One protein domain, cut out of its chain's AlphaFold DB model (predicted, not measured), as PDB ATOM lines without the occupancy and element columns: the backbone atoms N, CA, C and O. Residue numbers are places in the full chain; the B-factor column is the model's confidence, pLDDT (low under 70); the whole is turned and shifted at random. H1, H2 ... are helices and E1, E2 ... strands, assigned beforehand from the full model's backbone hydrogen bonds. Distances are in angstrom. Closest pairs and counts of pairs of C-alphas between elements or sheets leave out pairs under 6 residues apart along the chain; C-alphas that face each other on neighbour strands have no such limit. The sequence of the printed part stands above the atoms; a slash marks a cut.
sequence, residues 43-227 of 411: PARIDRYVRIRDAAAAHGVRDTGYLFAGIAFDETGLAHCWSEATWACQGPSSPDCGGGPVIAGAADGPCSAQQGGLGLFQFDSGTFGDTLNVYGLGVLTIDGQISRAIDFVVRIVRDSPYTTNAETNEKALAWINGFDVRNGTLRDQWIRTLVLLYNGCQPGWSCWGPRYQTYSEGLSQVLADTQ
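AT A GLANCE: This is residues 43 to 227 of the 411 residues of an uncharacterized protein of Myxococcales bacterium 68-20 (UniProt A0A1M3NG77). Crossed helices make a rounded body, with short H2 in the core and long H8 and H1 packed on it; the other long helix, H5, runs from H1 to H6 and H7 at one end of the longest axis. Towards the other end the small hairpin E1-E2 and long loops make a loosely ordered side, with short H3 and H4 close by. The printed part has 185 residues with eight named helices and two named strands, in the order H1 H2 E1 E2 H3 H4 H5 H6 H7 H8; the two-stranded sheet is antiparallel and the class is mostly helix. The whole is compact, with a radius of gyration of the C-alphas of 15.7 A and spans of 42 by 35 by 29 A.

IN THESE COORDINATES: Find C-alpha 43 at (194.029, 256.617, 174.697); from there H1 runs through residues 43 to 58, 23.0 A long. Next come H2, residues 66 to 76, 15.1 A, then E1, residues 89 to 93, 12.3 A, and E2, residues 101 to 104, 8.5 A. After them look for H3, residues 128 to 135, 10.5 A, and H4, residues 137 to 140, 5.8 A. H5, residues 142 to 159, starts with C-alpha 142 at (202.002, 271.006, 177.807) and is 25.4 A long. H6, residues 169 to 177, is 12.2 A long, and H7, residues 184 to 197, 19.9 A. H8, residues 208 to 225, is 25.9 A long and ends with C-alpha 225 at (199.794, 251.842, 179.988).

HOW THE PARTS SIT: Begin at H5, the hub. Its residues 142 to 150 alone touch H1, at residues 51 to 56 alone, at a steep tilt of 60 degrees; the closest C-alphas, of Ala 55 and Asp 143, are 6.3 A apart. Residues 154 to 158 alone touch H6, about perpendicular at 73 degrees, closest at the C-alphas of Arg 158 and Ala 172, 5.2 A. Residues 156 to 157 alone touch H7, with the C-alphas of Ile 156 and Leu 197 closest at 6.0 A. H5 and H2 only just touch, with 3 pairs of C-alphas within 8 A; the closest are those of Phe 68 and Ala 149, 7.3 A. H4 and H5 touch only at the corner, closest at the C-alphas of Gly 138 and Gly 144, 4.5 A. H2 and H8 touch, opposite ways at a steep tilt of 62 degrees, with the C-alphas of Gly 70 and Leu 219 closest at 4.5 A. H3 is close to but not clearly touching H4, at 7.2 A between the C-alphas of Leu 132 and Val 139. E1 and E2 are a hairpin, antiparallel, with N 91 and O 102 at 2.8 A and N 104 and O 89 at 2.9 A within hydrogen-bond range. In H1, H2, H3, H5, H6, H7 and H8 every O i to N i+4 pair is within hydrogen-bond range; H4 is too short for one.

THE WHOLE: The two C-alphas farthest apart, of Ser 112 and Asn 183, are 44.4 A apart. The printed part has no cut. Look for the long links at residues 77 to 88, H2 to E1, and 105 to 127, E2 to H3. The mean pLDDT of the printed part is 92.9, and residues 106 to 107 are under 70.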
ATOM      1  N   PRO A  43     193.589 256.007 175.956       79.25
ATOM      2  CA  PRO A  43     194.029 256.617 174.697       79.25
ATOM      3  C   PRO A  43     194.527 258.062 174.855       79.25
ATOM      4  O   PRO A  43     195.625 258.371 174.403       79.25
ATOM      5  N   ALA A  44     193.790 258.909 175.582       84.81
ATOM      6  CA  ALA A  44     194.210 260.285 175.848       84.81
ATOM      7  C   ALA A  44     195.508 260.346 176.677       84.81
ATOM      8  O   ALA A  44     196.365 261.199 176.434       84.81
ATOM      9  N   ARG A  45     195.703 259.404 177.613       91.12
ATOM     10  CA  ARG A  45     196.969 259.276 178.353       91.12
ATOM     11  C   ARG A  45     198.133 258.878 177.453       91.12
ATOM     12  O   ARG A  45     199.200 259.463 177.589       91.12
ATOM     13  N   ILE A  46     197.942 257.956 176.504       85.44
ATOM     14  CA  ILE A  46     198.981 257.615 175.515       85.44
ATOM     15  C   ILE A  46     199.393 258.852 174.719       85.44
ATOM     16  O   ILE A  46     200.590 259.110 174.590       85.44
ATOM     17  N   ASP A  47     198.436 259.633 174.213       83.44
ATOM     18  CA  ASP A  47     198.760 260.865 173.487       83.44
ATOM     19  C   ASP A  47     199.569 261.829 174.360       83.44
ATOM     20  O   ASP A  47     200.527 262.451 173.890       83.44
ATOM     21  N   ARG A  48     199.259 261.894 175.661       90.75
ATOM     22  CA  ARG A  48     200.063 262.669 176.604       90.75
ATOM     23  C   ARG A  48     201.463 262.090 176.795       90.75
ATOM     24  O   ARG A  48     202.428 262.850 176.774       90.75
ATOM     25  N   TYR A  49     201.606 260.772 176.923       91.38
ATOM     26  CA  TYR A  49     202.908 260.114 177.039       91.38
ATOM     27  C   TYR A  49     203.790 260.343 175.811       91.38
ATOM     28  O   TYR A  49     204.989 260.537 175.980       91.38
ATOM     29  N   VAL A  50     203.221 260.382 174.599       85.12
ATOM     30  CA  VAL A  50     203.957 260.739 173.372       85.12
ATOM     31  C   VAL A  50     204.562 262.134 173.501       85.12
ATOM     32  O   VAL A  50     205.764 262.300 173.311       85.12
ATOM     33  N   ARG A  51     203.763 263.125 173.915       87.06
ATOM     34  CA  ARG A  51     204.253 264.499 174.112       87.06
ATOM     35  C   ARG A  51     205.340 264.574 175.180       87.06
ATOM     36  O   ARG A  51     206.360 265.218 174.963       87.06
ATOM     37  N   ILE A  52     205.152 263.879 176.306       92.19
ATOM     38  CA  ILE A  52     206.151 263.807 177.382       92.19
ATOM     39  C   ILE A  52     207.443 263.163 176.883       92.19
ATOM     40  O   ILE A  52     208.514 263.710 177.122       92.19
ATOM     41  N   ARG A  53     207.360 262.039 176.163       90.25
ATOM     42  CA  ARG A  53     208.513 261.336 175.581       90.25
ATOM     43  C   ARG A  53     209.294 262.251 174.643       90.25
ATOM     44  O   ARG A  53     210.509 262.365 174.784       90.25
ATOM     45  N   ASP A  54     208.604 262.894 173.707       83.69
ATOM     46  CA  ASP A  54     209.239 263.683 172.653       83.69
ATOM     47  C   ASP A  54     209.865 264.967 173.220       83.69
ATOM     48  O   ASP A  54     211.011 265.293 172.901       83.69
ATOM     49  N   ALA A  55     209.169 265.649 174.133       86.12
ATOM     50  CA  ALA A  55     209.716 266.806 174.835       86.12
ATOM     51  C   ALA A  55     210.887 266.413 175.757       86.12
ATOM     52  O   ALA A  55     211.914 267.091 175.763       86.12
ATOM     53  N   ALA A  56     210.794 265.290 176.475       90.62
ATOM     54  CA  ALA A  56     211.897 264.759 177.277       90.62
ATOM     55  C   ALA A  56     213.148 264.502 176.423       90.62
ATOM     56  O   ALA A  56     214.236 264.989 176.751       90.62
ATOM     57  N   ALA A  57     212.982 263.834 175.279       86.62
ATOM     58  CA  ALA A  57     214.067 263.561 174.343       86.62
ATOM     59  C   ALA A  57     214.707 264.847 173.794       86.62
ATOM     60  O   ALA A  57     215.938 264.942 173.739       86.62
ATOM     61  N   ALA A  58     213.900 265.858 173.452       85.06
ATOM     62  CA  ALA A  58     214.384 267.163 172.993       85.06
ATOM     63  C   ALA A  58     215.246 267.891 174.042       85.06
ATOM     64  O   ALA A  58     216.126 268.675 173.688       85.06
ATOM     65  N   HIS A  59     215.043 267.583 175.324       87.88
ATOM     66  CA  HIS A  59     215.791 268.129 176.456       87.88
ATOM     67  C   HIS A  59     216.864 267.172 177.009       87.88
ATOM     68  O   HIS A  59     217.389 267.377 178.101       87.88
ATOM     69  N   GLY A  60     217.239 266.138 176.248       89.62
ATOM     70  CA  GLY A  60     218.348 265.244 176.592       89.62
ATOM     71  C   GLY A  60     218.008 264.154 177.611       89.62
ATOM     72  O   GLY A  60     218.912 263.415 178.009       89.62
ATOM     73  N   VAL A  61     216.735 264.017 177.996       92.50
ATOM     74  CA  VAL A  61     216.229 262.869 178.754       92.50
ATOM     75  C   VAL A  61     215.936 261.739 177.770       92.50
ATOM     76  O   VAL A  61     215.025 261.811 176.951       92.50
ATOM     77  N   ARG A  62     216.739 260.688 177.844       86.19
ATOM     78  CA  ARG A  62     216.739 259.541 176.940       86.19
ATOM     79  C   ARG A  62     216.200 258.327 177.670       86.19
ATOM     80  O   ARG A  62     216.579 258.082 178.811       86.19
ATOM     81  N   ASP A  63     215.305 257.584 177.026       88.62
ATOM     82  CA  ASP A  63     214.756 256.297 177.490       88.62
ATOM     83  C   ASP A  63     213.915 256.348 178.781       88.62
ATOM     84  O   ASP A  63     213.223 255.386 179.105       88.62
ATOM     85  N   THR A  64     213.949 257.464 179.511       95.25
ATOM     86  CA  THR A  64     213.508 257.604 180.911       95.25
ATOM     87  C   THR A  64     212.423 258.665 181.091       95.25
ATOM     88  O   THR A  64     212.081 259.037 182.213       95.25
ATOM     89  N   GLY A  65     211.796 259.101 179.989       94.81
ATOM     90  CA  GLY A  65     210.658 260.032 180.005       94.81
ATOM     91  C   GLY A  65     209.478 259.557 180.868       94.81
ATOM     92  O   GLY A  65     208.716 260.379 181.376       94.81
ATOM     93  N   TYR A  66     209.377 258.248 181.125       96.12
ATOM     94  CA  TYR A  66     208.376 257.668 182.022       96.12
ATOM     95  C   TYR A  66     208.465 258.185 183.464       96.12
ATOM     96  O   TYR A  66     207.461 258.173 184.167       96.12
ATOM     97  N   LEU A  67     209.632 258.667 183.911       97.62
ATOM     98  CA  LEU A  67     209.785 259.283 185.233       97.62
ATOM     99  C   LEU A  67     208.964 260.575 185.345       97.62
ATOM    100  O   LEU A  67     208.302 260.810 186.353       97.62
ATOM    101  N   PHE A  68     208.954 261.375 184.281       97.25
ATOM    102  CA  PHE A  68     208.194 262.622 184.188       97.25
ATOM    103  C   PHE A  68     206.704 262.363 184.019       97.25
ATOM    104  O   PHE A  68     205.883 263.034 184.638       97.25
ATOM    105  N   ALA A  69     206.358 261.359 183.213       97.12
ATOM    106  CA  ALA A  69     204.981 260.910 183.090       97.12
ATOM    107  C   ALA A  69     204.425 260.378 184.414       97.12
ATOM    108  O   ALA A  69     203.262 260.633 184.696       97.12
ATOM    109  N   GLY A  70     205.246 259.702 185.228       97.31
ATOM    110  CA  GLY A  70     204.865 259.266 186.573       97.31
ATOM    111  C   GLY A  70     204.462 260.448 187.449       97.31
ATOM    112  O   GLY A  70     203.340 260.484 187.931       97.31
ATOM    113  N   ILE A  71     205.320 261.471 187.542       96.56
ATOM    114  CA  ILE A  71     205.005 262.696 188.296       96.56
ATOM    115  C   ILE A  71     203.703 263.327 187.786       96.56
ATOM    116  O   ILE A  71     202.790 263.564 188.564       96.56
ATOM    117  N   ALA A  72     203.580 263.566 186.477       95.62
ATOM    118  CA  ALA A  72     202.382 264.196 185.920       95.62
ATOM    119  C   ALA A  72     201.104 263.359 186.135       95.62
ATOM    120  O   ALA A  72     200.016 263.914 186.308       95.62
ATOM    121  N   PHE A  73     201.221 262.029 186.133       95.31
ATOM    122  CA  PHE A  73     200.124 261.129 186.478       95.31
ATOM    123  C   PHE A  73     199.717 261.288 187.946       95.31
ATOM    124  O   PHE A  73     198.533 261.427 188.228       95.31
ATOM    125  N   ASP A  74     200.678 261.338 188.864       92.75
ATOM    126  CA  ASP A  74     200.404 261.443 190.299       92.75
ATOM    127  C   ASP A  74     199.853 262.813 190.720       92.75
ATOM    128  O   ASP A  74     199.062 262.896 191.658       92.75
ATOM    129  N   GLU A  75     200.237 263.885 190.024       90.50
ATOM    130  CA  GLU A  75     199.764 265.238 190.338       90.50
ATOM    131  C   GLU A  75     198.361 265.524 189.786       90.50
ATOM    132  O   GLU A  75     197.559 266.196 190.434       90.50
ATOM    133  N   THR A  76     198.051 265.049 188.575       91.38
ATOM    134  CA  THR A  76     196.833 265.475 187.856       91.38
ATOM    135  C   THR A  76     196.116 264.363 187.095       91.38
ATOM    136  O   THR A  76     195.163 264.638 186.366       91.38
ATOM    137  N   GLY A  77     196.570 263.111 187.182       91.94
ATOM    138  CA  GLY A  77     196.108 262.053 186.279       91.94
ATOM    139  C   GLY A  77     196.441 262.362 184.816       91.94
ATOM    140  O   GLY A  77     195.727 261.923 183.915       91.94
ATOM    141  N   LEU A  78     197.506 263.145 184.583       94.12
ATOM    142  CA  LEU A  78     197.908 263.734 183.304       94.12
ATOM    143  C   LEU A  78     196.975 264.828 182.760       94.12
ATOM    144  O   LEU A  78     197.150 265.228 181.608       94.12
ATOM    145  N   ALA A  79     196.011 265.334 183.526       93.00
ATOM    146  CA  ALA A  79     195.194 266.460 183.088       93.00
ATOM    147  C   ALA A  79     196.039 267.742 182.978       93.00
ATOM    148  O   ALA A  79     196.821 268.091 183.857       93.00
ATOM    149  N   HIS A  80     195.885 268.470 181.875       94.00
ATOM    150  CA  HIS A  80     196.429 269.826 181.716       94.00
ATOM    151  C   HIS A  80     195.322 270.859 181.617       94.00
ATOM    152  O   HIS A  80     195.476 271.973 182.106       94.00
ATOM    153  N   CYS A  81     194.208 270.493 180.992       93.56
ATOM    154  CA  CYS A  81     193.066 271.370 180.819       93.56
ATOM    155  C   CYS A  81     192.053 271.118 181.924       93.56
ATOM    156  O   CYS A  81     191.789 269.975 182.281       93.56
ATOM    157  N   TRP A  82     191.431 272.174 182.441       92.00
ATOM    158  CA  TRP A  82     190.409 272.022 183.477       92.00
ATOM    159  C   TRP A  82     189.224 271.160 183.007       92.00
ATOM    160  O   TRP A  82     188.654 270.399 183.783       92.00
ATOM    161  N   SER A  83     188.907 271.202 181.708       90.50
ATOM    162  CA  SER A  83     187.891 270.345 181.083       90.50
ATOM    163  C   SER A  83     188.201 268.845 181.159       90.50
ATOM    164  O   SER A  83     187.304 268.040 180.942       90.50
ATOM    165  N   GLU A  84     189.451 268.466 181.428       90.12
ATOM    166  CA  GLU A  84     189.883 267.074 181.601       90.12
ATOM    167  C   GLU A  84     189.740 266.606 183.060       90.12
ATOM    168  O   GLU A  84     189.771 265.409 183.319       90.12
ATOM    169  N   ALA A  85     189.605 267.532 184.016       86.00
ATOM    170  CA  ALA A  85     189.569 267.244 185.447       86.00
ATOM    171  C   ALA A  85     188.940 268.411 186.230       86.00
ATOM    172  O   ALA A  85     189.621 269.285 186.768       86.00
ATOM    173  N   THR A  86     187.612 268.411 186.337       83.62
ATOM    174  CA  THR A  86     186.847 269.536 186.911       83.62
ATOM    175  C   THR A  86     186.829 269.580 188.441       83.62
ATOM    176  O   THR A  86     186.121 270.403 189.022       83.62
ATOM    177  N   TRP A  87     187.561 268.682 189.110       81.94
ATOM    178  CA  TRP A  87     187.717 268.687 190.570       81.94
ATOM    179  C   TRP A  87     188.649 269.808 191.059       81.94
ATOM    180  O   TRP A  87     188.679 270.098 192.254       81.94
ATOM    181  N   ALA A  88     189.406 270.432 190.152       84.19
ATOM    182  CA  ALA A  88     190.372 271.479 190.458       84.19
ATOM    183  C   ALA A  88     189.854 272.889 190.091       84.19
ATOM    184  O   ALA A  88     188.787 273.036 189.491       84.19
ATOM    185  N   CYS A  89     190.618 273.933 190.419       89.19
ATOM    186  CA  CYS A  89     190.327 275.315 190.033       89.19
ATOM    187  C   CYS A  89     190.560 275.553 188.528       89.19
ATOM    188  O   CYS A  89     191.378 274.884 187.889       89.19
ATOM    189  N   GLN A  90     189.896 276.571 187.971       92.88
ATOM    190  CA  GLN A  90     190.194 277.081 186.630       92.88
ATOM    191  C   GLN A  90     191.397 278.034 186.673       92.88
ATOM    192  O   GLN A  90     191.347 279.086 187.311       92.88
ATOM    193  N   GLY A  91     192.478 277.661 185.990       94.12
ATOM    194  CA  GLY A  91     193.663 278.493 185.801       94.12
ATOM    195  C   GLY A  91     193.568 279.434 184.590       94.12
ATOM    196  O   GLY A  91     192.503 279.604 183.995       94.12
ATOM    197  N   PRO A  92     194.689 280.054 184.179       95.88
ATOM    198  CA  PRO A  92     194.745 280.874 182.969       95.88
ATOM    199  C   PRO A  92     194.483 280.077 181.680       95.88
ATOM    200  O   PRO A  92     194.732 278.873 181.612       95.88
ATOM    201  N   SER A  93     194.024 280.760 180.627       96.75
ATOM    202  CA  SER A  93     193.771 280.149 179.316       96.75
ATOM    203  C   SER A  93     195.027 279.575 178.663       96.75
ATOM    204  O   SER A  93     196.102 280.174 178.715       96.75
ATOM    205  N   SER A  94     194.858 278.461 177.955       96.69
ATOM    206  CA  SER A  94     195.908 277.812 177.179       96.69
ATOM    207  C   SER A  94     195.471 277.517 175.744       96.69
ATOM    208  O   SER A  94     194.342 277.065 175.526       96.69
ATOM    209  N   PRO A  95     196.364 277.692 174.752       93.56
ATOM    210  CA  PRO A  95     196.106 277.222 173.394       93.56
ATOM    211  C   PRO A  95     195.936 275.695 173.322       93.56
ATOM    212  O   PRO A  95     195.117 275.224 172.538       93.56
ATOM    213  N   ASP A  96     196.619 274.930 174.182       92.75
ATOM    214  CA  ASP A  96     196.515 273.461 174.226       92.75
ATOM    215  C   ASP A  96     195.146 272.991 174.750       92.75
ATOM    216  O   ASP A  96     194.771 271.840 174.554       92.75
ATOM    217  N   CYS A  97     194.384 273.899 175.366       93.69
ATOM    218  CA  CYS A  97     193.029 273.674 175.864       93.69
ATOM    219  C   CYS A  97     191.959 274.313 174.967       93.69
ATOM    220  O   CYS A  97     190.865 274.631 175.431       93.69
ATOM    221  N   GLY A  98     192.283 274.585 173.696       92.44
ATOM    222  CA  GLY A  98     191.364 275.239 172.760       92.44
ATOM    223  C   GLY A  98     190.996 276.672 173.165       92.44
ATOM    224  O   GLY A  98     189.912 277.144 172.835       92.44
ATOM    225  N   GLY A  99     191.866 277.351 173.921       92.94
ATOM    226  CA  GLY A  99     191.604 278.663 174.526       92.94
ATOM    227  C   GLY A  99     190.949 278.602 175.913       92.94
ATOM    228  O   GLY A  99     190.837 279.635 176.578       92.94
ATOM    229  N   GLY A 100     190.557 277.410 176.372       94.50
ATOM    230  CA  GLY A 100     190.042 277.165 177.718       94.50
ATOM    231  C   GLY A 100     191.125 277.189 178.809       94.50
ATOM    232  O   GLY A 100     192.319 277.258 178.497       94.50
ATOM    233  N   PRO A 101     190.724 277.154 180.091       95.38
ATOM    234  CA  PRO A 101     191.642 277.245 181.223       95.38
ATOM    235  C   PRO A 101     192.465 275.967 181.423       95.38
ATOM    236  O   PRO A 101     191.964 274.848 181.255       95.38
ATOM    237  N   VAL A 102     193.721 276.133 181.846       95.25
ATOM    238  CA  VAL A 102     194.496 275.025 182.423       95.25
ATOM    239  C   VAL A 102     193.898 274.605 183.762       95.25
ATOM    240  O   VAL A 102     193.248 275.399 184.444       95.25
ATOM    241  N   ILE A 103     194.140 273.360 184.153       92.44
ATOM    242  CA  ILE A 103     193.862 272.898 185.508       92.44
ATOM    243  C   ILE A 103     194.748 273.671 186.501       92.44
ATOM    244  O   ILE A 103     195.936 273.886 186.238       92.44
ATOM    245  N   ALA A 104     194.176 274.097 187.626       90.50
ATOM    246  CA  ALA A 104     194.901 274.740 188.715       90.50
ATOM    247  C   ALA A 104     194.562 274.088 190.065       90.50
ATOM    248  O   ALA A 104     193.396 273.813 190.338       90.50
ATOM    249  N   GLY A 105     195.564 273.813 190.899       78.50
ATOM    250  CA  GLY A 105     195.419 273.012 192.114       78.50
ATOM    251  C   GLY A 105     194.385 273.559 193.097       78.50
ATOM    252  O   GLY A 105     194.462 274.710 193.509       78.50
ATOM    253  N   ALA A 106     193.427 272.722 193.509       63.81
ATOM    254  CA  ALA A 106     192.396 273.100 194.485       63.81
ATOM    255  C   ALA A 106     192.837 272.955 195.956       63.81
ATOM    256  O   ALA A 106     192.210 273.534 196.842       63.81
ATOM    257  N   ALA A 107     193.892 272.175 196.231       66.94
ATOM    258  CA  ALA A 107     194.399 271.929 197.587       66.94
ATOM    259  C   ALA A 107     195.514 272.902 198.016       66.94
ATOM    260  O   ALA A 107     195.766 273.046 199.213       66.94
ATOM    261  N   ASP A 108     196.137 273.589 197.056       71.25
ATOM    262  CA  ASP A 108     197.302 274.462 197.271       71.25
ATOM    263  C   ASP A 108     196.914 275.935 197.501       71.25
ATOM    264  O   ASP A 108     197.762 276.812 197.662       71.25
ATOM    265  N   GLY A 109     195.613 276.216 197.575       77.94
ATOM    266  CA  GLY A 109     195.064 277.521 197.921       77.94
ATOM    267  C   GLY A 109     193.625 277.689 197.430       77.94
ATOM    268  O   GLY A 109     193.120 276.866 196.669       77.94
ATOM    269  N   PRO A 110     192.907 278.734 197.879       84.50
ATOM    270  CA  PRO A 110     191.543 278.972 197.431       84.50
ATOM    271  C   PRO A 110     191.511 279.471 195.979       84.50
ATOM    272  O   PRO A 110     192.173 280.457 195.641       84.50
ATOM    273  N   CYS A 111     190.644 278.872 195.149       87.00
ATOM    274  CA  CYS A 111     190.436 279.287 193.754       87.00
ATOM    275  C   CYS A 111     190.099 280.784 193.627       87.00
ATOM    276  O   CYS A 111     190.550 281.453 192.700       87.00
ATOM    277  N   SER A 112     189.355 281.337 194.593       87.62
ATOM    278  CA  SER A 112     188.972 282.755 194.623       87.62
ATOM    279  C   SER A 112     190.159 283.714 194.747       87.62
ATOM    280  O   SER A 112     190.050 284.870 194.345       87.62
ATOM    281  N   ALA A 113     191.291 283.246 195.279       88.00
ATOM    282  CA  ALA A 113     192.535 284.005 195.349       88.00
ATOM    283  C   ALA A 113     193.493 283.684 194.194       88.00
ATOM    284  O   ALA A 113     194.616 284.186 194.198       88.00
ATOM    285  N   GLN A 114     193.070 282.853 193.232       91.19
ATOM    286  CA  GLN A 114     193.904 282.389 192.123       91.19
ATOM    287  C   GLN A 114     195.214 281.766 192.618       91.19
ATOM    288  O   GLN A 114     196.281 282.065 192.086       91.19
ATOM    289  N   GLN A 115     195.140 280.973 193.687       88.38
ATOM    290  CA  GLN A 115     196.290 280.276 194.256       88.38
ATOM    291  C   GLN A 115     196.324 278.816 193.815       88.38
ATOM    292  O   GLN A 115     195.274 278.231 193.555       88.38
ATOM    293  N   GLY A 116     197.530 278.258 193.754       85.25
ATOM    294  CA  GLY A 116     197.773 276.843 193.493       85.25
ATOM    295  C   GLY A 116     198.548 276.558 192.209       85.25
ATOM    296  O   GLY A 116     198.770 277.431 191.361       85.25
ATOM    297  N   GLY A 117     198.974 275.302 192.088       90.50
ATOM    298  CA  GLY A 117     199.826 274.841 191.000       90.50
ATOM    299  C   GLY A 117     199.131 274.835 189.641       90.50
ATOM    300  O   GLY A 117     197.970 274.462 189.541       90.50
ATOM    301  N   LEU A 118     199.831 275.217 188.571       94.31
ATOM    302  CA  LEU A 118     199.277 275.224 187.210       94.31
ATOM    303  C   LEU A 118     199.660 273.966 186.421       94.31
ATOM    304  O   LEU A 118     200.828 273.573 186.419       94.31
ATOM    305  N   GLY A 119     198.702 273.418 185.667       93.75
ATOM    306  CA  GLY A 119     198.899 272.395 184.632       93.75
ATOM    307  C   GLY A 119     199.378 271.033 185.145       93.75
ATOM    308  O   GLY A 119     199.303 270.735 186.332       93.75
ATOM    309  N   LEU A 120     199.894 270.206 184.233       92.50
ATOM    310  CA  LEU A 120     200.305 268.810 184.471       92.50
ATOM    311  C   LEU A 120     201.141 268.561 185.731       92.50
ATOM    312  O   LEU A 120     200.934 267.561 186.414       92.50
ATOM    313  N   PHE A 121     202.114 269.436 185.989       92.94
ATOM    314  CA  PHE A 121     203.077 269.295 187.082       92.94
ATOM    315  C   PHE A 121     202.752 270.212 188.263       92.94
ATOM    316  O   PHE A 121     203.536 270.297 189.200       92.94
ATOM    317  N   GLN A 122     201.619 270.921 188.231       91.88
ATOM    318  CA  GLN A 122     201.186 271.782 189.333       91.88
ATOM    319  C   GLN A 122     202.285 272.772 189.776       91.88
ATOM    320  O   GLN A 122     202.577 272.913 190.960       91.88
ATOM    321  N   PHE A 123     202.921 273.482 188.831       90.50
ATOM    322  CA  PHE A 123     203.927 274.489 189.193       90.50
ATOM    323  C   PHE A 123     203.298 275.613 190.006       90.50
ATOM    324  O   PHE A 123     202.406 276.304 189.513       90.50
ATOM    325  N   ASP A 124     203.810 275.818 191.216       89.88
ATOM    326  CA  ASP A 124     203.270 276.772 192.175       89.88
ATOM    327  C   ASP A 124     204.337 277.774 192.647       89.88
ATOM    328  O   ASP A 124     205.524 277.464 192.810       89.88
ATOM    329  N   SER A 125     203.922 279.022 192.825       90.81
ATOM    330  CA  SER A 125     204.690 280.110 193.436       90.81
ATOM    331  C   SER A 125     203.790 281.079 194.215       90.81
ATOM    332  O   SER A 125     204.192 282.214 194.465       90.81
ATOM    333  N   GLY A 126     202.596 280.638 194.623       89.56
ATOM    334  CA  GLY A 126     201.592 281.449 195.299       89.56
ATOM    335  C   GLY A 126     200.380 281.664 194.402       89.56
ATOM    336  O   GLY A 126     199.518 280.795 194.306       89.56
ATOM    337  N   THR A 127     200.279 282.839 193.779       93.38
ATOM    338  CA  THR A 127     199.199 283.113 192.820       93.38
ATOM    339  C   THR A 127     199.560 282.652 191.407       93.38
ATOM    340  O   THR A 127     200.734 282.505 191.067       93.38
ATOM    341  N   PHE A 128     198.562 282.521 190.529       93.94
ATOM    342  CA  PHE A 128     198.792 282.227 189.113       93.94
ATOM    343  C   PHE A 128     199.734 283.258 188.476       93.94
ATOM    344  O   PHE A 128     200.624 282.894 187.713       93.94
ATOM    345  N   GLY A 129     199.587 284.541 188.827       94.56
ATOM    346  CA  GLY A 129     200.477 285.606 188.360       94.56
ATOM    347  C   GLY A 129     201.922 285.415 188.824       94.56
ATOM    348  O   GLY A 129     202.845 285.577 188.027       94.56
ATOM    349  N   ASP A 130     202.127 285.010 190.079       95.00
ATOM    350  CA  ASP A 130     203.461 284.728 190.619       95.00
ATOM    351  C   ASP A 130     204.113 283.545 189.897       95.00
ATOM    352  O   ASP A 130     205.262 283.643 189.460       95.00
ATOM    353  N   THR A 131     203.363 282.464 189.677       94.00
ATOM    354  CA  THR A 131     203.823 281.304 188.899       94.00
ATOM    355  C   THR A 131     204.230 281.714 187.483       94.00
ATOM    356  O   THR A 131     205.310 281.348 187.015       94.00
ATOM    357  N   LEU A 132     203.421 282.525 186.795       95.00
ATOM    358  CA  LEU A 132     203.751 283.003 185.450       95.00
ATOM    359  C   LEU A 132     204.981 283.921 185.434       95.00
ATOM    360  O   LEU A 132     205.753 283.874 184.478       95.00
ATOM    361  N   ASN A 133     205.207 284.707 186.488       95.44
ATOM    362  CA  ASN A 133     206.409 285.533 186.622       95.44
ATOM    363  C   ASN A 133     207.677 284.691 186.832       95.44
ATOM    364  O   ASN A 133     208.741 285.052 186.330       95.44
ATOM    365  N   VAL A 134     207.573 283.571 187.553       93.31
ATOM    366  CA  VAL A 134     208.709 282.680 187.840       93.31
ATOM    367  C   VAL A 134     209.031 281.769 186.653       93.31
ATOM    368  O   VAL A 134     210.194 281.643 186.270       93.31
ATOM    369  N   TYR A 135     208.018 281.137 186.056       91.88
ATOM    370  CA  TYR A 135     208.208 280.078 185.053       91.88
ATOM    371  C   TYR A 135     207.994 280.545 183.603       91.88
ATOM    372  O   TYR A 135     208.446 279.879 182.658       91.88
ATOM    373  N   GLY A 136     207.374 281.714 183.418       93.88
ATOM    374  CA  GLY A 136     206.999 282.276 182.122       93.88
ATOM    375  C   GLY A 136     205.709 281.678 181.552       93.88
ATOM    376  O   GLY A 136     205.239 280.627 181.983       93.88
ATOM    377  N   LEU A 137     205.159 282.318 180.512       93.81
ATOM    378  CA  LEU A 137     203.901 281.901 179.865       93.81
ATOM    379  C   LEU A 137     203.947 280.495 179.248       93.81
ATOM    380  O   LEU A 137     202.903 279.881 179.057       93.81
ATOM    381  N   GLY A 138     205.143 279.968 178.959       91.69
ATOM    382  CA  GLY A 138     205.308 278.609 178.437       91.69
ATOM    383  C   GLY A 138     204.712 277.537 179.356       91.69
ATOM    384  O   GLY A 138     204.252 276.517 178.866       91.69
ATOM    385  N   VAL A 139     204.617 277.791 180.665       92.88
ATOM    386  CA  VAL A 139     203.995 276.868 181.632       92.88
ATOM    387  C   VAL A 139     202.487 276.671 181.396       92.88
ATOM    388  O   VAL A 139     201.871 275.793 181.990       92.88
ATOM    389  N   LEU A 140     201.865 277.462 180.519       95.38
ATOM    390  CA  LEU A 140     200.476 277.260 180.110       95.38
ATOM    391  C   LEU A 140     200.336 276.239 178.978       95.38
ATOM    392  O   LEU A 140     199.221 275.800 178.718       95.38
ATOM    393  N   THR A 141     201.411 275.826 178.308       94.31
ATOM    394  CA  THR A 141     201.377 274.743 177.310       94.31
ATOM    395  C   THR A 141     201.928 273.456 177.904       94.31
ATOM    396  O   THR A 141     202.731 273.479 178.837       94.31
ATOM    397  N   ILE A 142     201.515 272.315 177.358       91.50
ATOM    398  CA  ILE A 142     202.002 271.006 177.807       91.50
ATOM    399  C   ILE A 142     203.510 270.885 177.538       91.50
ATOM    400  O   ILE A 142     204.251 270.421 178.400       91.50
ATOM    401  N   ASP A 143     203.994 271.373 176.395       89.06
ATOM    402  CA  ASP A 143     205.422 271.304 176.055       89.06
ATOM    403  C   ASP A 143     206.269 272.166 177.004       89.06
ATOM    404  O   ASP A 143     207.327 271.738 177.472       89.06
ATOM    405  N   GLY A 144     205.794 273.368 177.346       92.06
ATOM    406  CA  GLY A 144     206.497 274.231 178.289       92.06
ATOM    407  C   GLY A 144     206.440 273.704 179.724       92.06
ATOM    408  O   GLY A 144     207.443 273.788 180.430       92.06
ATOM    409  N   GLN A 145     205.330 273.085 180.134       93.94
ATOM    410  CA  GLN A 145     205.229 272.332 181.391       93.94
ATOM    411  C   GLN A 145     206.296 271.236 181.483       93.94
ATOM    412  O   GLN A 145     207.036 271.182 182.463       93.94
ATOM    413  N   ILE A 146     206.436 270.408 180.443       92.88
ATOM    414  CA  ILE A 146     207.430 269.326 180.417       92.88
ATOM    415  C   ILE A 146     208.853 269.890 180.471       92.88
ATOM    416  O   ILE A 146     209.673 269.414 181.253       92.88
ATOM    417  N   SER A 147     209.137 270.943 179.701       91.31
ATOM    418  CA  SER A 147     210.442 271.613 179.715       91.31
ATOM    419  C   SER A 147     210.822 272.096 181.123       91.31
ATOM    420  O   SER A 147     211.906 271.793 181.625       91.31
ATOM    421  N   ARG A 148     209.891 272.762 181.823       93.88
ATOM    422  CA  ARG A 148     210.098 273.208 183.211       93.88
ATOM    423  C   ARG A 148     210.199 272.055 184.200       93.88
ATOM    424  O   ARG A 148     210.959 272.157 185.164       93.88
ATOM    425  N   ALA A 149     209.488 270.958 183.961       95.12
ATOM    426  CA  ALA A 149     209.563 269.773 184.809       95.12
ATOM    427  C   ALA A 149     210.941 269.127 184.724       95.12
ATOM    428  O   ALA A 149     211.478 268.711 185.745       95.12
ATOM    429  N   ILE A 150     211.562 269.112 183.545       93.62
ATOM    430  CA  ILE A 150     212.929 268.609 183.361       93.62
ATOM    431  C   ILE A 150     213.931 269.451 184.144       93.62
ATOM    432  O   ILE A 150     214.696 268.891 184.931       93.62
ATOM    433  N   ASP A 151     213.867 270.778 184.026       93.62
ATOM    434  CA  ASP A 151     214.714 271.683 184.813       93.62
ATOM    435  C   ASP A 151     214.542 271.449 186.327       93.62
ATOM    436  O   ASP A 151     215.515 271.395 187.088       93.62
ATOM    437  N   PHE A 152     213.292 271.284 186.774       94.62
ATOM    438  CA  PHE A 152     212.957 271.015 188.171       94.62
ATOM    439  C   PHE A 152     213.503 269.663 188.643       94.62
ATOM    440  O   PHE A 152     214.150 269.590 189.686       94.62
ATOM    441  N   VAL A 153     213.272 268.595 187.882       96.94
ATOM    442  CA  VAL A 153     213.666 267.234 188.257       96.94
ATOM    443  C   VAL A 153     215.185 267.086 188.268       96.94
ATOM    444  O   VAL A 153     215.735 266.508 189.202       96.94
ATOM    445  N   VAL A 154     215.892 267.662 187.292       97.31
ATOM    446  CA  VAL A 154     217.364 267.698 187.302       97.31
ATOM    447  C   VAL A 154     217.866 268.371 188.580       97.31
ATOM    448  O   VAL A 154     218.793 267.872 189.218       97.31
ATOM    449  N   ARG A 155     217.223 269.464 189.007       97.19
ATOM    450  CA  ARG A 155     217.565 270.149 190.256       97.19
ATOM    451  C   ARG A 155     217.313 269.280 191.489       97.19
ATOM    452  O   ARG A 155     218.206 269.178 192.321       97.19
ATOM    453  N   ILE A 156     216.141 268.657 191.631       97.62
ATOM    454  CA  ILE A 156     215.861 267.843 192.828       97.62
ATOM    455  C   ILE A 156     216.711 266.571 192.863       97.62
ATOM    456  O   ILE A 156     217.120 266.163 193.940       97.62
ATOM    457  N   VAL A 157     217.025 265.966 191.714       98.38
ATOM    458  CA  VAL A 157     217.950 264.825 191.646       98.38
ATOM    459  C   VAL A 157     219.353 265.264 192.048       98.38
ATOM    460  O   VAL A 157     220.032 264.540 192.757       98.38
ATOM    461  N   ARG A 158     219.790 266.466 191.667       98.25
ATOM    462  CA  ARG A 158     221.076 267.009 192.116       98.25
ATOM    463  C   ARG A 158     221.118 267.269 193.623       98.25
ATOM    464  O   ARG A 158     222.127 266.994 194.266       98.25
ATOM    465  N   ASP A 159     220.039 267.824 194.163       97.75
ATOM    466  CA  ASP A 159     219.968 268.289 195.552       97.75
ATOM    467  C   ASP A 159     219.521 267.185 196.533       97.75
ATOM    468  O   ASP A 159     219.507 267.396 197.749       97.75
ATOM    469  N   SER A 160     219.146 266.005 196.030       98.12
ATOM    470  CA  SER A 160     218.626 264.911 196.848       98.12
ATOM    471  C   SER A 160     219.719 264.225 197.668       98.12
ATOM    472  O   SER A 160     220.754 263.829 197.130       98.12
ATOM    473  N   PRO A 161     219.477 263.974 198.969       97.44
ATOM    474  CA  PRO A 161     220.385 263.179 199.788       97.44
ATOM    475  C   PRO A 161     220.319 261.675 199.470       97.44
ATOM    476  O   PRO A 161     221.096 260.905 200.033       97.44
ATOM    477  N   TYR A 162     219.372 261.233 198.634       97.75
ATOM    478  CA  TYR A 162     219.170 259.816 198.312       97.75
ATOM    479  C   TYR A 162     219.868 259.391 197.023       97.75
ATOM    480  O   TYR A 162     220.229 258.227 196.877       97.75
ATOM    481  N   THR A 163     220.057 260.317 196.092       96.94
ATOM    482  CA  THR A 163     220.724 260.070 194.813       96.94
ATOM    483  C   THR A 163     222.236 260.064 194.986       96.94
ATOM    484  O   THR A 163     222.800 260.820 195.774       96.94
ATOM    485  N   THR A 164     222.918 259.232 194.208       92.88
ATOM    486  CA  THR A 164     224.376 259.077 194.268       92.88
ATOM    487  C   THR A 164     225.029 259.511 192.962       92.88
ATOM    488  O   THR A 164     224.537 259.128 191.901       92.88
ATOM    489  N   ASN A 165     226.168 260.210 193.025       94.31
ATOM    490  CA  ASN A 165     226.908 260.689 191.849       94.31
ATOM    491  C   ASN A 165     226.055 261.595 190.941       94.31
ATOM    492  O   ASN A 165     226.104 261.475 189.718       94.31
ATOM    493  N   ALA A 166     225.266 262.482 191.552       96.81
ATOM    494  CA  ALA A 166     224.323 263.382 190.885       96.81
ATOM    495  C   ALA A 166     224.615 264.874 191.157       96.81
ATOM    496  O   ALA A 166     223.797 265.726 190.857       96.81
ATOM    497  N   GLU A 167     225.782 265.225 191.705       96.69
ATOM    498  CA  GLU A 167     226.016 266.516 192.387       96.69
ATOM    499  C   GLU A 167     226.097 267.750 191.459       96.69
ATOM    500  O   GLU A 167     226.229 268.880 191.930       96.69
ATOM    501  N   THR A 168     226.016 267.563 190.139       97.81
ATOM    502  CA  THR A 168     225.909 268.642 189.140       97.81
ATOM    503  C   THR A 168     224.706 268.397 188.235       97.81
ATOM    504  O   THR A 168     224.205 267.277 188.174       97.81
ATOM    505  N   ASN A 169     224.249 269.408 187.491       96.69
ATOM    506  CA  ASN A 169     223.124 269.233 186.567       96.69
ATOM    507  C   ASN A 169     223.414 268.153 185.508       96.69
ATOM    508  O   ASN A 169     222.542 267.350 185.189       96.69
ATOM    509  N   GLU A 170     224.646 268.090 184.999       96.62
ATOM    510  CA  GLU A 170     225.074 267.085 184.021       96.62
ATOM    511  C   GLU A 170     225.048 265.682 184.627       96.62
ATOM    512  O   GLU A 170     224.573 264.735 184.000       96.62
ATOM    513  N   LYS A 171     225.531 265.547 185.866       97.88
ATOM    514  CA  LYS A 171     225.511 264.280 186.595       97.88
ATOM    515  C   LYS A 171     224.098 263.846 186.972       97.88
ATOM    516  O   LYS A 171     223.788 262.668 186.853       97.88
ATOM    517  N   ALA A 172     223.239 264.770 187.389       98.06
ATOM    518  CA  ALA A 172     221.839 264.495 187.682       98.06
ATOM    519  C   ALA A 172     221.088 264.044 186.424       98.06
ATOM    520  O   ALA A 172     220.381 263.040 186.462       98.06
ATOM    521  N   LEU A 173     221.306 264.704 185.283       96.94
ATOM    522  CA  LEU A 173     220.754 264.253 184.005       96.94
ATOM    523  C   LEU A 173     221.299 262.872 183.604       96.94
ATOM    524  O   LEU A 173     220.546 262.026 183.128       96.94
ATOM    525  N   ALA A 174     222.589 262.607 183.829       96.81
ATOM    526  CA  ALA A 174     223.169 261.283 183.607       96.81
ATOM    527  C   ALA A 174     222.574 260.218 184.547       96.81
ATOM    528  O   ALA A 174     222.346 259.093 184.110       96.81
ATOM    529  N   TRP A 175     222.286 260.567 185.804       97.94
ATOM    530  CA  TRP A 175     221.605 259.694 186.761       97.94
ATOM    531  C   TRP A 175     220.185 259.364 186.291       97.94
ATOM    532  O   TRP A 175     219.815 258.193 186.271       97.94
ATOM    533  N   ILE A 176     219.431 260.372 185.834       97.62
ATOM    534  CA  ILE A 176     218.087 260.206 185.256       97.62
ATOM    535  C   ILE A 176     218.152 259.268 184.048       97.62
ATOM    536  O   ILE A 176     217.437 258.275 184.015       97.62
ATOM    537  N   ASN A 177     219.060 259.517 183.102       95.88
ATOM    538  CA  ASN A 177     219.219 258.696 181.897       95.88
ATOM    539  C   ASN A 177     219.734 257.276 182.176       95.88
ATOM    540  O   ASN A 177     219.492 256.366 181.390       95.88
ATOM    541  N   GLY A 178     220.458 257.082 183.278       95.50
ATOM    542  CA  GLY A 178     220.921 255.776 183.742       95.50
ATOM    543  C   GLY A 178     219.906 255.030 184.610       95.50
ATOM    544  O   GLY A 178     220.231 253.958 185.123       95.50
ATOM    545  N   PHE A 179     218.709 255.586 184.814       96.81
ATOM    546  CA  PHE A 179     217.711 255.001 185.694       96.81
ATOM    547  C   PHE A 179     217.157 253.688 185.122       96.81
ATOM    548  O   PHE A 179     216.523 253.657 184.067       96.81
ATOM    549  N   ASP A 180     217.348 252.599 185.866       94.94
ATOM    550  CA  ASP A 180     216.717 251.311 185.587       94.94
ATOM    551  C   ASP A 180     215.558 251.082 186.553       94.94
ATOM    552  O   ASP A 180     215.755 250.794 187.737       94.94
ATOM    553  N   VAL A 181     214.333 251.132 186.029       94.25
ATOM    554  CA  VAL A 181     213.132 250.876 186.824       94.25
ATOM    555  C   VAL A 181     213.081 249.468 187.410       94.25
ATOM    556  O   VAL A 181     212.314 249.236 188.331       94.25
ATOM    557  N   ARG A 182     213.881 248.501 186.951       94.56
ATOM    558  CA  ARG A 182     213.952 247.159 187.559       94.56
ATOM    559  C   ARG A 182     214.841 247.135 188.802       94.56
ATOM    560  O   ARG A 182     214.636 246.283 189.671       94.56
ATOM    561  N   ASN A 183     215.742 248.102 188.947       97.25
ATOM    562  CA  ASN A 183     216.609 248.246 190.107       97.25
ATOM    563  C   ASN A 183     215.831 248.821 191.305       97.25
ATOM    564  O   ASN A 183     215.483 250.000 191.342       97.25
ATOM    565  N   GLY A 184     215.578 247.980 192.313       97.00
ATOM    566  CA  GLY A 184     214.820 248.371 193.506       97.00
ATOM    567  C   GLY A 184     215.447 249.514 194.305       97.00
ATOM    568  O   GLY A 184     214.713 250.329 194.855       97.00
ATOM    569  N   THR A 185     216.778 249.619 194.318       97.50
ATOM    570  CA  THR A 185     217.486 250.706 195.004       97.50
ATOM    571  C   THR A 185     217.272 252.034 194.291       97.50
ATOM    572  O   THR A 185     216.940 253.018 194.940       97.50
ATOM    573  N   LEU A 186     217.404 252.070 192.960       97.44
ATOM    574  CA  LEU A 186     217.157 253.298 192.199       97.44
ATOM    575  C   LEU A 186     215.697 253.739 192.332       97.44
ATOM    576  O   LEU A 186     215.447 254.917 192.575       97.44
ATOM    577  N   ARG A 187     214.739 252.800 192.271       97.62
ATOM    578  CA  ARG A 187     213.320 253.103 192.518       97.62
ATOM    579  C   ARG A 187     213.084 253.750 193.885       97.62
ATOM    580  O   ARG A 187     212.419 254.779 193.941       97.62
ATOM    581  N   ASP A 188     213.635 253.186 194.964       98.06
ATOM    582  CA  ASP A 188     213.509 253.771 196.309       98.06
ATOM    583  C   ASP A 188     214.141 255.172 196.368       98.06
ATOM    584  O   ASP A 188     213.503 256.111 196.842       98.06
ATOM    585  N   GLN A 189     215.342 255.363 195.805       98.12
ATOM    586  CA  GLN A 189     215.990 256.681 195.743       98.12
ATOM    587  C   GLN A 189     215.138 257.720 195.002       98.12
ATOM    588  O   GLN A 189     214.992 258.847 195.482       98.12
ATOM    589  N   TRP A 190     214.562 257.348 193.856       98.25
ATOM    590  CA  TRP A 190     213.687 258.212 193.063       98.25
ATOM    591  C   TRP A 190     212.445 258.632 193.844       98.25
ATOM    592  O   TRP A 190     212.204 259.823 194.024       98.25
ATOM    593  N   ILE A 191     211.697 257.665 194.378       98.25
ATOM    594  CA  ILE A 191     210.443 257.938 195.086       98.25
ATOM    595  C   ILE A 191     210.708 258.809 196.317       98.25
ATOM    596  O   ILE A 191     210.040 259.819 196.519       98.25
ATOM    597  N   ARG A 192     211.734 258.488 197.114       98.38
ATOM    598  CA  ARG A 192     212.116 259.300 198.281       98.38
ATOM    599  C   ARG A 192     212.517 260.723 197.905       98.38
ATOM    600  O   ARG A 192     212.227 261.651 198.655       98.38
ATOM    601  N   THR A 193     213.178 260.892 196.758       98.44
ATOM    602  CA  THR A 193     213.538 262.210 196.220       98.44
ATOM    603  C   THR A 193     212.290 263.029 195.909       98.44
ATOM    604  O   THR A 193     212.218 264.181 196.329       98.44
ATOM    605  N   LEU A 194     211.290 262.435 195.249       98.00
ATOM    606  CA  LEU A 194     210.023 263.108 194.961       98.00
ATOM    607  C   LEU A 194     209.271 263.474 196.244       98.00
ATOM    608  O   LEU A 194     208.949 264.640 196.455       98.00
ATOM    609  N   VAL A 195     209.079 262.523 197.160       97.81
ATOM    610  CA  VAL A 195     208.366 262.789 198.422       97.81
ATOM    611  C   VAL A 195     209.024 263.935 199.202       97.81
ATOM    612  O   VAL A 195     208.330 264.818 199.713       97.81
ATOM    613  N   LEU A 196     210.362 263.962 199.251       98.00
ATOM    614  CA  LEU A 196     211.114 264.978 199.980       98.00
ATOM    615  C   LEU A 196     211.127 266.344 199.287       98.00
ATOM    616  O   LEU A 196     210.902 267.354 199.948       98.00
ATOM    617  N   LEU A 197     211.461 266.393 197.998       96.75
ATOM    618  CA  LEU A 197     211.815 267.640 197.307       96.75
ATOM    619  C   LEU A 197     210.744 268.138 196.339       96.75
ATOM    620  O   LEU A 197     210.756 269.319 195.998       96.75
ATOM    621  N   TYR A 198     209.826 267.269 195.917       93.56
ATOM    622  CA  TYR A 198     208.641 267.662 195.163       93.56
ATOM    623  C   TYR A 198     207.520 268.084 196.117       93.56
ATOM    624  O   TYR A 198     207.048 269.211 196.042       93.56
ATOM    625  N   ASN A 199     207.149 267.228 197.082       91.31
ATOM    626  CA  ASN A 199     206.075 267.561 198.032       91.31
ATOM    627  C   ASN A 199     206.548 268.272 199.309       91.31
ATOM    628  O   ASN A 199     205.718 268.744 200.083       91.31
ATOM    629  N   GLY A 200     207.852 268.286 199.608       93.88
ATOM    630  CA  GLY A 200     208.356 268.837 200.873       93.88
ATOM    631  C   GLY A 200     208.103 267.951 202.103       93.88
ATOM    632  O   GLY A 200     208.292 268.409 203.233       93.88
ATOM    633  N   CYS A 201     207.668 266.698 201.926       96.31
ATOM    634  CA  CYS A 201     207.322 265.805 203.030       96.31
ATOM    635  C   CYS A 201     208.573 265.099 203.576       96.31
ATOM    636  O   CYS A 201     209.268 264.396 202.849       96.31
ATOM    637  N   GLN A 202     208.868 265.261 204.868       96.69
ATOM    638  CA  GLN A 202     210.073 264.690 205.487       96.69
ATOM    639  C   GLN A 202     209.875 263.228 205.930       96.69
ATOM    640  O   GLN A 202     208.758 262.835 206.288       96.69
ATOM    641  N   PRO A 203     210.952 262.420 206.005       95.94
ATOM    642  CA  PRO A 203     210.887 261.082 206.583       95.94
ATOM    643  C   PRO A 203     210.283 261.086 207.989       95.94
ATOM    644  O   PRO A 203     210.688 261.860 208.856       95.94
ATOM    645  N   GLY A 204     209.318 260.196 208.220       95.38
ATOM    646  CA  GLY A 204     208.618 260.074 209.502       95.38
ATOM    647  C   GLY A 204     207.429 261.021 209.679       95.38
ATOM    648  O   GLY A 204     206.697 260.876 210.656       95.38
ATOM    649  N   TRP A 205     207.183 261.951 208.751       97.94
ATOM    650  CA  TRP A 205     205.925 262.702 208.726       97.94
ATOM    651  C   TRP A 205     204.783 261.815 208.220       97.94
ATOM    652  O   TRP A 205     204.998 260.886 207.441       97.94
ATOM    653  N   SER A 206     203.549 262.109 208.636       97.44
ATOM    654  CA  SER A 206     202.366 261.306 208.285       97.44
ATOM    655  C   SER A 206     202.102 261.231 206.778       97.44
ATOM    656  O   SER A 206     201.555 260.237 206.309       97.44
ATOM    657  N   CYS A 207     202.525 262.241 206.012       96.31
ATOM    658  CA  CYS A 207     202.430 262.257 204.552       96.31
ATOM    659  C   CYS A 207     203.413 261.302 203.855       96.31
ATOM    660  O   CYS A 207     203.192 260.972 202.694       96.31
ATOM    661  N   TRP A 208     204.476 260.839 204.526       97.88
ATOM    662  CA  TRP A 208     205.595 260.161 203.861       97.88
ATOM    663  C   TRP A 208     205.186 258.824 203.245       97.88
ATOM    664  O   TRP A 208     205.411 258.593 202.063       97.88
ATOM    665  N   GLY A 209     204.564 257.951 204.045       98.00
ATOM    666  CA  GLY A 209     204.109 256.632 203.593       98.00
ATOM    667  C   GLY A 209     203.101 256.717 202.442       98.00
ATOM    668  O   GLY A 209     203.358 256.123 201.396       98.00
ATOM    669  N   PRO A 210     202.008 257.493 202.587       97.75
ATOM    670  CA  PRO A 210     201.036 257.683 201.516       97.75
ATOM    671  C   PRO A 210     201.652 258.236 200.224       97.75
ATOM    672  O   PRO A 210     201.431 257.666 199.165       97.75
ATOM    673  N   ARG A 211     202.484 259.287 200.296       96.81
ATOM    674  CA  ARG A 211     203.109 259.881 199.097       96.81
ATOM    675  C   ARG A 211     204.122 258.948 198.437       96.81
ATOM    676  O   ARG A 211     204.199 258.903 197.214       96.81
ATOM    677  N   TYR A 212     204.865 258.173 199.228       98.06
ATOM    678  CA  TYR A 212     205.749 257.136 198.697       98.06
ATOM    679  C   TYR A 212     204.951 256.111 197.883       98.06
ATOM    680  O   TYR A 212     205.358 255.739 196.783       98.06
ATOM    681  N   GLN A 213     203.812 255.660 198.418       98.00
ATOM    682  CA  GLN A 213     202.940 254.715 197.728       98.00
ATOM    683  C   GLN A 213     202.392 255.314 196.428       98.00
ATOM    684  O   GLN A 213     202.534 254.670 195.393       98.00
ATOM    685  N   THR A 214     201.879 256.550 196.462       96.00
ATOM    686  CA  THR A 214     201.381 257.263 195.274       96.00
ATOM    687  C   THR A 214     202.415 257.265 194.147       96.00
ATOM    688  O   THR A 214     202.161 256.674 193.105       96.00
ATOM    689  N   TYR A 215     203.630 257.778 194.382       96.94
ATOM    690  CA  TYR A 215     204.656 257.823 193.328       96.94
ATOM    691  C   TYR A 215     205.142 256.443 192.859       96.94
ATOM    692  O   TYR A 215     205.618 256.289 191.731       96.94
ATOM    693  N   SER A 216     205.047 255.416 193.709       96.81
ATOM    694  CA  SER A 216     205.327 254.039 193.293       96.81
ATOM    695  C   SER A 216     204.245 253.497 192.356       96.81
ATOM    696  O   SER A 216     204.551 252.770 191.404       96.81
ATOM    697  N   GLU A 217     202.981 253.801 192.643       96.00
ATOM    698  CA  GLU A 217     201.820 253.350 191.880       96.00
ATOM    699  C   GLU A 217     201.709 254.093 190.549       96.00
ATOM    700  O   GLU A 217     201.588 253.427 189.521       96.00
ATOM    701  N   GLY A 218     201.870 255.420 190.524       95.44
ATOM    702  CA  GLY A 218     201.853 256.210 189.291       95.44
ATOM    703  C   GLY A 218     202.921 255.778 188.295       95.44
ATOM    704  O   GLY A 218     202.626 255.508 187.129       95.44
ATOM    705  N   LEU A 219     204.159 255.576 188.762       96.44
ATOM    706  CA  LEU A 219     205.233 255.034 187.925       96.44
ATOM    707  C   LEU A 219     204.877 253.650 187.351       96.44
ATOM    708  O   LEU A 219     205.162 253.361 186.186       96.44
ATOM    709  N   SER A 220     204.242 252.796 188.155       96.31
ATOM    710  CA  SER A 220     203.803 251.466 187.718       96.31
ATOM    711  C   SER A 220     202.661 251.551 186.701       96.31
ATOM    712  O   SER A 220     202.663 250.802 185.723       96.31
ATOM    713  N   GLN A 221     201.727 252.485 186.886       95.81
ATOM    714  CA  GLN A 221     200.595 252.708 185.991       95.81
ATOM    715  C   GLN A 221     201.048 253.214 184.619       95.81
ATOM    716  O   GLN A 221     200.590 252.695 183.600       95.81
ATOM    717  N   VAL A 222     201.997 254.154 184.573       95.94
ATOM    718  CA  VAL A 222     202.587 254.637 183.314       95.94
ATOM    719  C   VAL A 222     203.211 253.483 182.534       95.94
ATOM    720  O   VAL A 222     202.946 253.319 181.345       95.94
ATOM    721  N   LEU A 223     203.997 252.633 183.200       94.31
ATOM    722  CA  LEU A 223     204.624 251.484 182.548       94.31
ATOM    723  C   LEU A 223     203.610 250.423 182.114       94.31
ATOM    724  O   LEU A 223     203.827 249.769 181.093       94.31
ATOM    725  N   ALA A 224     202.514 250.245 182.852       92.69
ATOM    726  CA  ALA A 224     201.424 249.367 182.446       92.69
ATOM    727  C   ALA A 224     200.728 249.899 181.184       92.69
ATOM    728  O   ALA A 224     200.544 249.149 180.224       92.69
ATOM    729  N   ASP A 225     200.412 251.198 181.148       88.81
ATOM    730  CA  ASP A 225     199.794 251.842 179.988       88.81
ATOM    731  C   ASP A 225     200.694 251.752 178.741       88.81
ATOM    732  O   ASP A 225     200.195 251.491 177.644       88.81
ATOM    733  N   THR A 226     202.012 251.929 178.899       87.56
ATOM    734  CA  THR A 226     202.980 251.915 177.787       87.56
ATOM    735  C   THR A 226     203.585 250.544 177.480       87.56
ATOM    736  O   THR A 226     204.483 250.453 176.643       87.56
ATOM    737  N   GLN A 227     203.114 249.477 178.135       86.69
ATOM    738  CA  GLN A 227     203.628 248.107 177.985       86.69
ATOM    739  C   GLN A 227     205.149 247.997 178.225       86.69
ATOM    740  O   GLN A 227     205.876 247.272 177.544       86.69
TER     741      GLN A 227